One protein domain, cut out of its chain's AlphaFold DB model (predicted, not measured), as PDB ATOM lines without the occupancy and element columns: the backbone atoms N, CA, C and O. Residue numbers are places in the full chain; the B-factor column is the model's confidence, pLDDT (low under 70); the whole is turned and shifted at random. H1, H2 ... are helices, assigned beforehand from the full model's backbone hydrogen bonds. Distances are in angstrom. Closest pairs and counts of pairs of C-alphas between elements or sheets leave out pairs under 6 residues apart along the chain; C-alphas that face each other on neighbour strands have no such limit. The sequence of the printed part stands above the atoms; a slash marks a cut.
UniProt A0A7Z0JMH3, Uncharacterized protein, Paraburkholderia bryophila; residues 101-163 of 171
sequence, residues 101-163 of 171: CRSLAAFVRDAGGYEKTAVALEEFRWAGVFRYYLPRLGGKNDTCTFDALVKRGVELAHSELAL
ATOM      1  N   CYS A 101     201.030 358.824 291.567       88.38
ATOM      2  CA  CYS A 101     202.179 359.583 291.066       88.38
ATOM      3  C   CYS A 101     203.158 359.922 292.192       88.38
ATOM      4  O   CYS A 101     204.365 359.973 291.960       88.38
ATOM      5  N   ARG A 102     202.663 360.094 293.424       88.69
ATOM      6  CA  ARG A 102     203.522 360.219 294.606       88.69
ATOM      7  C   ARG A 102     204.285 358.921 294.867       88.69
ATOM      8  O   ARG A 102     205.479 358.966 295.151       88.69
ATOM      9  N   SER A 103     203.621 357.773 294.725       88.56
ATOM     10  CA  SER A 103     204.303 356.476 294.790       88.56
ATOM     11  C   SER A 103     205.366 356.373 293.697       88.56
ATOM     12  O   SER A 103     206.529 356.133 294.008       88.56
ATOM     13  N   LEU A 104     205.010 356.649 292.439       91.38
ATOM     14  CA  LEU A 104     205.949 356.658 291.313       91.38
ATOM     15  C   LEU A 104     207.172 357.547 291.577       91.38
ATOM     16  O   LEU A 104     208.289 357.123 291.299       91.38
ATOM     17  N   ALA A 105     206.986 358.732 292.166       94.19
ATOM     18  CA  ALA A 105     208.089 359.624 292.501       94.19
ATOM     19  C   ALA A 105     209.107 358.969 293.445       94.19
ATOM     20  O   ALA A 105     210.305 358.982 293.161       94.19
ATOM     21  N   ALA A 106     208.643 358.305 294.508       91.62
ATOM     22  CA  ALA A 106     209.526 357.565 295.406       91.62
ATOM     23  C   ALA A 106     210.315 356.461 294.672       91.62
ATOM     24  O   ALA A 106     211.524 356.354 294.865       91.62
ATOM     25  N   PHE A 107     209.673 355.700 293.778       94.06
ATOM     26  CA  PHE A 107     210.358 354.664 292.992       94.06
ATOM     27  C   PHE A 107     211.365 355.239 291.989       94.06
ATOM     28  O   PHE A 107     212.447 354.679 291.824       94.06
ATOM     29  N   VAL A 108     211.051 356.361 291.336       96.25
ATOM     30  CA  VAL A 108     211.981 357.048 290.425       96.25
ATOM     31  C   VAL A 108     213.204 357.563 291.184       96.25
ATOM     32  O   VAL A 108     214.325 357.406 290.700       96.25
ATOM     33  N   ARG A 109     213.017 358.118 292.389       96.44
ATOM     34  CA  ARG A 109     214.123 358.512 293.274       96.44
ATOM     35  C   ARG A 109     215.016 357.322 293.603       96.44
ATOM     36  O   ARG A 109     216.225 357.391 293.408       96.44
ATOM     37  N   ASP A 110     214.420 356.229 294.071       95.19
ATOM     38  CA  ASP A 110     215.151 355.033 294.494       95.19
ATOM     39  C   ASP A 110     215.868 354.353 293.305       95.19
ATOM     40  O   ASP A 110     216.905 353.716 293.483       95.19
ATOM     41  N   ALA A 111     215.371 354.556 292.078       95.62
ATOM     42  CA  ALA A 111     216.015 354.157 290.825       95.62
ATOM     43  C   ALA A 111     217.113 355.129 290.331       95.62
ATOM     44  O   ALA A 111     217.683 354.911 289.262       95.62
ATOM     45  N   GLY A 112     217.429 356.190 291.083       95.56
ATOM     46  CA  GLY A 112     218.482 357.156 290.753       95.56
ATOM     47  C   GLY A 112     218.048 358.305 289.835       95.56
ATOM     48  O   GLY A 112     218.900 358.990 289.266       95.56
ATOM     49  N   GLY A 113     216.742 358.538 289.678       96.12
ATOM     50  CA  GLY A 113     216.218 359.654 288.885       96.12
ATOM     51  C   GLY A 113     216.559 361.027 289.471       96.12
ATOM     52  O   GLY A 113     216.843 361.959 288.727       96.12
ATOM     53  N   TYR A 114     216.577 361.156 290.799       96.19
ATOM     54  CA  TYR A 114     216.915 362.396 291.501       96.19
ATOM     55  C   TYR A 114     217.369 362.112 292.941       96.19
ATOM     56  O   TYR A 114     217.157 361.018 293.462       96.19
ATOM     57  N   GLU A 115     218.005 363.090 293.586       95.31
ATOM     58  CA  GLU A 115     218.498 362.960 294.963       95.31
ATOM     59  C   GLU A 115     217.418 363.285 295.990       95.31
ATOM     60  O   GLU A 115     216.610 364.196 295.812       95.31
ATOM     61  N   LYS A 116     217.462 362.592 297.126       92.56
ATOM     62  CA  LYS A 116     216.651 362.961 298.284       92.56
ATOM     63  C   LYS A 116     217.123 364.301 298.845       92.56
ATOM     64  O   LYS A 116     218.313 364.479 299.103       92.56
ATOM     65  N   THR A 117     216.198 365.215 299.121       92.06
ATOM     66  CA  THR A 117     216.502 366.502 299.754       92.06
ATOM     67  C   THR A 117     215.759 366.675 301.079       92.06
ATOM     68  O   THR A 117     214.962 365.838 301.498       92.06
ATOM     69  N   ALA A 118     216.053 367.775 301.777       87.00
ATOM     70  CA  ALA A 118     215.303 368.206 302.957       87.00
ATOM     71  C   ALA A 118     214.110 369.118 302.602       87.00
ATOM     72  O   ALA A 118     213.457 369.644 303.503       87.00
ATOM     73  N   VAL A 119     213.839 369.357 301.310       85.38
ATOM     74  CA  VAL A 119     212.722 370.203 300.878       85.38
ATOM     75  C   VAL A 119     211.409 369.499 301.214       85.38
ATOM     76  O   VAL A 119     211.160 368.370 300.788       85.38
ATOM     77  N   ALA A 120     210.554 370.181 301.974       82.25
ATOM     78  CA  ALA A 120     209.233 369.673 302.316       82.25
ATOM     79  C   ALA A 120     208.419 369.370 301.050       82.25
ATOM     80  O   ALA A 120     208.445 370.128 300.076       82.25
ATOM     81  N   LEU A 121     207.681 368.256 301.082       83.81
ATOM     82  CA  LEU A 121     206.795 367.815 300.000       83.81
ATOM     83  C   LEU A 121     207.498 367.620 298.639       83.81
ATOM     84  O   LEU A 121     206.838 367.687 297.602       83.81
ATOM     85  N   GLU A 122     208.814 367.351 298.612       89.06
ATOM     86  CA  GLU A 122     209.560 367.136 297.359       89.06
ATOM     87  C   GLU A 122     208.908 366.077 296.456       89.06
ATOM     88  O   GLU A 122     208.770 366.289 295.253       89.06
ATOM     89  N   GLU A 123     208.424 364.978 297.046       87.88
ATOM     90  CA  GLU A 123     207.802 363.855 296.334       87.88
ATOM     91  C   GLU A 123     206.554 364.300 295.566       87.88
ATOM     92  O   GLU A 123     206.299 363.812 294.470       87.88
ATOM     93  N   PHE A 124     205.803 365.270 296.099       89.81
ATOM     94  CA  PHE A 124     204.607 365.800 295.448       89.81
ATOM     95  C   PHE A 124     204.931 366.769 294.306       89.81
ATOM     96  O   PHE A 124     204.184 366.837 293.330       89.81
ATOM     97  N   ARG A 125     206.064 367.482 294.370       91.75
ATOM     98  CA  ARG A 125     206.539 368.308 293.243       91.75
ATOM     99  C   ARG A 125     206.919 367.425 292.056       91.75
ATOM    100  O   ARG A 125     206.500 367.686 290.931       91.75
ATOM    101  N   TRP A 126     207.644 366.344 292.332       94.94
ATOM    102  CA  TRP A 126     207.969 365.320 291.342       94.94
ATOM    103  C   TRP A 126     206.718 364.607 290.813       94.94
ATOM    104  O   TRP A 126     206.570 364.463 289.601       94.94
ATOM    105  N   ALA A 127     205.773 364.250 291.688       92.62
ATOM    106  CA  ALA A 127     204.491 363.670 291.290       92.62
ATOM    107  C   ALA A 127     203.727 364.559 290.297       92.62
ATOM    108  O   ALA A 127     203.174 364.044 289.329       92.62
ATOM    109  N   GLY A 128     203.730 365.884 290.494       91.62
ATOM    110  CA  GLY A 128     203.116 366.835 289.564       91.62
ATOM    111  C   GLY A 128     203.726 366.782 288.159       91.62
ATOM    112  O   GLY A 128     202.998 366.743 287.169       91.62
ATOM    113  N   VAL A 129     205.055 366.696 288.065       93.38
ATOM    114  CA  VAL A 129     205.767 366.575 286.782       93.38
ATOM    115  C   VAL A 129     205.473 365.236 286.108       93.38
ATOM    116  O   VAL A 129     205.119 365.207 284.929       93.38
ATOM    117  N   PHE A 130     205.525 364.129 286.849       93.62
ATOM    118  CA  PHE A 130     205.191 362.815 286.296       93.62
ATOM    119  C   PHE A 130     203.742 362.738 285.826       93.62
ATOM    120  O   PHE A 130     203.485 362.235 284.737       93.62
ATOM    121  N   ARG A 131     202.806 363.305 286.587       90.81
ATOM    122  CA  ARG A 131     201.393 363.376 286.208       90.81
ATOM    123  C   ARG A 131     201.170 364.145 284.909       90.81
ATOM    124  O   ARG A 131     200.271 363.799 284.148       90.81
ATOM    125  N   TYR A 132     201.956 365.194 284.680       91.56
ATOM    126  CA  TYR A 132     201.827 366.029 283.493       91.56
ATOM    127  C   TYR A 132     202.399 365.357 282.235       91.56
ATOM    128  O   TYR A 132     201.782 365.419 281.174       91.56
ATOM    129  N   TYR A 133     203.560 364.702 282.342       92.44
ATOM    130  CA  TYR A 133     204.290 364.184 281.175       92.44
ATOM    131  C   TYR A 133     204.118 362.684 280.911       92.44
ATOM    132  O   TYR A 133     204.382 362.226 279.794       92.44
ATOM    133  N   LEU A 134     203.714 361.896 281.908       90.62
ATOM    134  CA  LEU A 134     203.566 360.452 281.766       90.62
ATOM    135  C   LEU A 134     202.096 360.054 281.578       90.62
ATOM    136  O   LEU A 134     201.192 360.721 282.082       90.62
ATOM    137  N   PRO A 135     201.828 358.947 280.859       86.38
ATOM    138  CA  PRO A 135     200.486 358.387 280.784       86.38
ATOM    139  C   PRO A 135     199.929 358.096 282.178       86.38
ATOM    140  O   PRO A 135     200.655 357.621 283.055       86.38
ATOM    141  N   ARG A 136     198.623 358.322 282.363       78.81
ATOM    142  CA  ARG A 136     197.936 357.903 283.588       78.81
ATOM    143  C   ARG A 136     198.097 356.395 283.768       78.81
ATOM    144  O   ARG A 136     197.911 355.632 282.818       78.81
ATOM    145  N   LEU A 137     198.405 355.981 284.993       69.75
ATOM    146  CA  LEU A 137     198.374 354.580 285.387       69.75
ATOM    147  C   LEU A 137     196.955 354.040 285.163       69.75
ATOM    148  O   LEU A 137     195.971 354.535 285.714       69.75
ATOM    149  N   GLY A 138     196.843 353.060 284.270       56.09
ATOM    150  CA  GLY A 138     195.583 352.422 283.913       56.09
ATOM    151  C   GLY A 138     195.197 351.369 284.942       56.09
ATOM    152  O   GLY A 138     195.265 350.186 284.641       56.09
ATOM    153  N   GLY A 139     194.807 351.788 286.145       56.03
ATOM    154  CA  GLY A 139     194.343 350.888 287.201       56.03
ATOM    155  C   GLY A 139     195.453 350.056 287.859       56.03
ATOM    156  O   GLY A 139     196.371 349.536 287.226       56.03
ATOM    157  N   LYS A 140     195.355 349.921 289.182       54.38
ATOM    158  CA  LYS A 140     196.275 349.145 290.018       54.38
ATOM    159  C   LYS A 140     196.212 347.676 289.598       54.38
ATOM    160  O   LYS A 140     195.179 347.059 289.841       54.38
ATOM    161  N   ASN A 141     197.253 347.168 288.920       56.72
ATOM    162  CA  ASN A 141     197.733 345.764 288.915       56.72
ATOM    163  C   ASN A 141     198.619 345.379 287.711       56.72
ATOM    164  O   ASN A 141     199.034 344.225 287.628       56.72
ATOM    165  N   ASP A 142     198.965 346.296 286.804       68.88
ATOM    166  CA  ASP A 142     199.968 346.008 285.769       68.88
ATOM    167  C   ASP A 142     201.375 346.462 286.200       68.88
ATOM    168  O   ASP A 142     201.788 347.607 285.994       68.88
ATOM    169  N   THR A 143     202.120 345.541 286.816       68.50
ATOM    170  CA  THR A 143     203.497 345.775 287.284       68.50
ATOM    171  C   THR A 143     204.459 346.089 286.141       68.50
ATOM    172  O   THR A 143     205.356 346.906 286.316       68.50
ATOM    173  N   CYS A 144     204.257 345.504 284.955       68.19
ATOM    174  CA  CYS A 144     205.089 345.789 283.784       68.19
ATOM    175  C   CYS A 144     204.891 347.234 283.314       68.19
ATOM    176  O   CYS A 144     205.858 347.910 282.958       68.19
ATOM    177  N   THR A 145     203.648 347.724 283.351       81.69
ATOM    178  CA  THR A 145     203.337 349.128 283.055       81.69
ATOM    179  C   THR A 145     203.940 350.069 284.099       81.69
ATOM    180  O   THR A 145     204.497 351.106 283.732       81.69
ATOM    181  N   PHE A 146     203.907 349.706 285.385       86.50
ATOM    182  CA  PHE A 146     204.529 350.511 286.439       86.50
ATOM    183  C   PHE A 146     206.055 350.592 286.285       86.50
ATOM    184  O   PHE A 146     206.607 351.690 286.269       86.50
ATOM    185  N   ASP A 147     206.738 349.464 286.071       89.00
ATOM    186  CA  ASP A 147     208.191 349.434 285.853       89.00
ATOM    187  C   ASP A 147     208.604 350.247 284.615       89.00
ATOM    188  O   ASP A 147     209.631 350.932 284.614       89.00
ATOM    189  N   ALA A 148     207.796 350.206 283.551       91.00
ATOM    190  CA  ALA A 148     208.008 351.036 282.370       91.00
ATOM    191  C   ALA A 148     207.871 352.536 282.687       91.00
ATOM    192  O   ALA A 148     208.648 353.346 282.178       91.00
ATOM    193  N   LEU A 149     206.922 352.915 283.546       93.06
ATOM    194  CA  LEU A 149     206.755 354.297 283.994       93.06
ATOM    195  C   LEU A 149     207.893 354.757 284.901       93.06
ATOM    196  O   LEU A 149     208.314 355.900 284.761       93.06
ATOM    197  N   VAL A 150     208.441 353.889 285.757       95.19
ATOM    198  CA  VAL A 150     209.642 354.213 286.548       95.19
ATOM    199  C   VAL A 150     210.808 354.538 285.616       95.19
ATOM    200  O   VAL A 150     211.436 355.582 285.772       95.19
ATOM    201  N   LYS A 151     211.063 353.705 284.597       95.50
ATOM    202  CA  LYS A 151     212.136 353.955 283.617       95.50
ATOM    203  C   LYS A 151     211.954 355.287 282.888       95.50
ATOM    204  O   LYS A 151     212.877 356.095 282.856       95.50
ATOM    205  N   ARG A 152     210.747 355.555 282.380       95.56
ATOM    206  CA  ARG A 152     210.422 356.838 281.731       95.56
ATOM    207  C   ARG A 152     210.510 358.022 282.693       95.56
ATOM    208  O   ARG A 152     210.879 359.117 282.289       95.56
ATOM    209  N   GLY A 153     210.165 357.811 283.960       96.00
ATOM    210  CA  GLY A 153     210.300 358.806 285.016       96.00
ATOM    211  C   GLY A 153     211.759 359.168 285.282       96.00
ATOM    212  O   GLY A 153     212.059 360.348 285.418       96.00
ATOM    213  N   VAL A 154     212.670 358.188 285.283       97.00
ATOM    214  CA  VAL A 154     214.121 358.431 285.384       97.00
ATOM    215  C   VAL A 154     214.620 359.244 284.187       97.00
ATOM    216  O   VAL A 154     215.273 360.262 284.385       97.00
ATOM    217  N   GLU A 155     214.253 358.855 282.962       95.88
ATOM    218  CA  GLU A 155     214.612 359.602 281.744       95.88
ATOM    219  C   GLU A 155     214.127 361.061 281.805       95.88
ATOM    220  O   GLU A 155     214.874 361.990 281.500       95.88
ATOM    221  N   LEU A 156     212.884 361.276 282.249       96.00
ATOM    222  CA  LEU A 156     212.321 362.611 282.429       96.00
ATOM    223  C   LEU A 156     213.056 363.403 283.518       96.00
ATOM    224  O   LEU A 156     213.311 364.592 283.332       96.00
ATOM    225  N   ALA A 157     213.411 362.754 284.630       96.62
ATOM    226  CA  ALA A 157     214.078 363.382 285.767       96.62
ATOM    227  C   ALA A 157     215.499 363.869 285.454       96.62
ATOM    228  O   ALA A 157     215.956 364.820 286.081       96.62
ATOM    229  N   HIS A 158     216.171 363.268 284.471       95.81
ATOM    230  CA  HIS A 158     217.487 363.713 283.989       95.81
ATOM    231  C   HIS A 158     217.406 364.746 282.857       95.81
ATOM    232  O   HIS A 158     218.427 365.302 282.457       95.81
ATOM    233  N   SER A 159     216.209 365.011 282.331       95.06
ATOM    234  CA  SER A 159     215.997 365.978 281.251       95.06
ATOM    235  C   SER A 159     215.845 367.412 281.768       95.06
ATOM    236  O   SER A 159     215.482 367.646 282.920       95.06
ATOM    237  N   GLU A 160     216.002 368.394 280.878       93.88
ATOM    238  CA  GLU A 160     215.784 369.813 281.206       93.88
ATOM    239  C   GLU A 160     214.348 370.130 281.663       93.88
ATOM    240  O   GLU A 160     214.122 371.155 282.305       93.88
ATOM    241  N   LEU A 161     213.377 369.244 281.403       91.62
ATOM    242  CA  LEU A 161     212.001 369.387 281.897       91.62
ATOM    243  C   LEU A 161     211.909 369.299 283.429       91.62
ATOM    244  O   LEU A 161     210.929 369.762 284.007       91.62
ATOM    245  N   ALA A 162     212.920 368.722 284.085       94.31
ATOM    246  CA  ALA A 162     213.013 368.622 285.537       94.31
ATOM    247  C   ALA A 162     213.834 369.758 286.180       94.31
ATOM    248  O   ALA A 162     214.027 369.775 287.401       94.31
ATOM    249  N   LEU A 163     214.308 370.727 285.387       93.25
ATOM    250  CA  LEU A 163     215.100 371.845 285.888       93.25
ATOM    251  C   LEU A 163     214.320 372.640 286.952       93.25
ATOM    252  O   LEU A 163     213.191 373.076 286.736       93.25
TER     253      LEU A 163
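Overview. This is residues 101 to 163 of the 171 residues of an uncharacterized protein of Paraburkholderia bryophila (UniProt A0A7Z0JMH3). Three helices, H1, H2 and H3, pack with their centres in a triangle and their lines crosswise to one another; H1 packs on both H2 and H3, which come close to each other at a single place. The turn between H2 and H3 and the beginning of H3 stick out at one end with residues 139 to 144. The printed part has 63 residues, with three named helices in the order H1, H2, H3 and no named strand, and the class is all helix. The whole is compact, with a radius of gyration of the C-alphas of 11.0 A, and spans 32 by 22 by 20 A.

Along the chain. H3, the longest helix, holds residues 143 to 157 and measures 20.6 A, from C-alpha 143 at (203.497, 345.775, 287.284) to C-alpha 157 at (214.078, 363.382, 285.767). H1 holds residues 101 to 110, 14.2 A long, beginning at C-alpha 101 at (202.179, 359.583, 291.066). H2 holds residues 122 to 133 and measures 17.3 A.

Arrangement. H3 touches H1, where the closest C-alphas, those of Val 150 and Val 108, are 5.3 A apart. Their lines are only just about perpendicular, at 71 degrees. H1 also touches H2, with the C-alphas of Cys 101 and Ala 127 closest at 4.7 A. These lines too are only just about perpendicular, at 70.0 degrees. H2 and H3 are close but not clearly touching: their closest C-alphas, those of Phe 130 and Gly 153, are 6.6 A apart. Their lines are about perpendicular, at 78 degrees. In H1, H2 and H3 every O i to N i+4 pair is within hydrogen-bond range.

Size, cuts and confidence. The two C-alphas farthest apart, those of Ala 118 and Asp 142, are 32.0 A from each other. The printed part has no cut. The link from H1 to H2 is long, with 11 residues, and that from H2 to H3 is short, with 9. Mean pLDDT of the printed part is 88.1; it is under 70 in residues 137 to 144, of which 143 and 144 belong to H3.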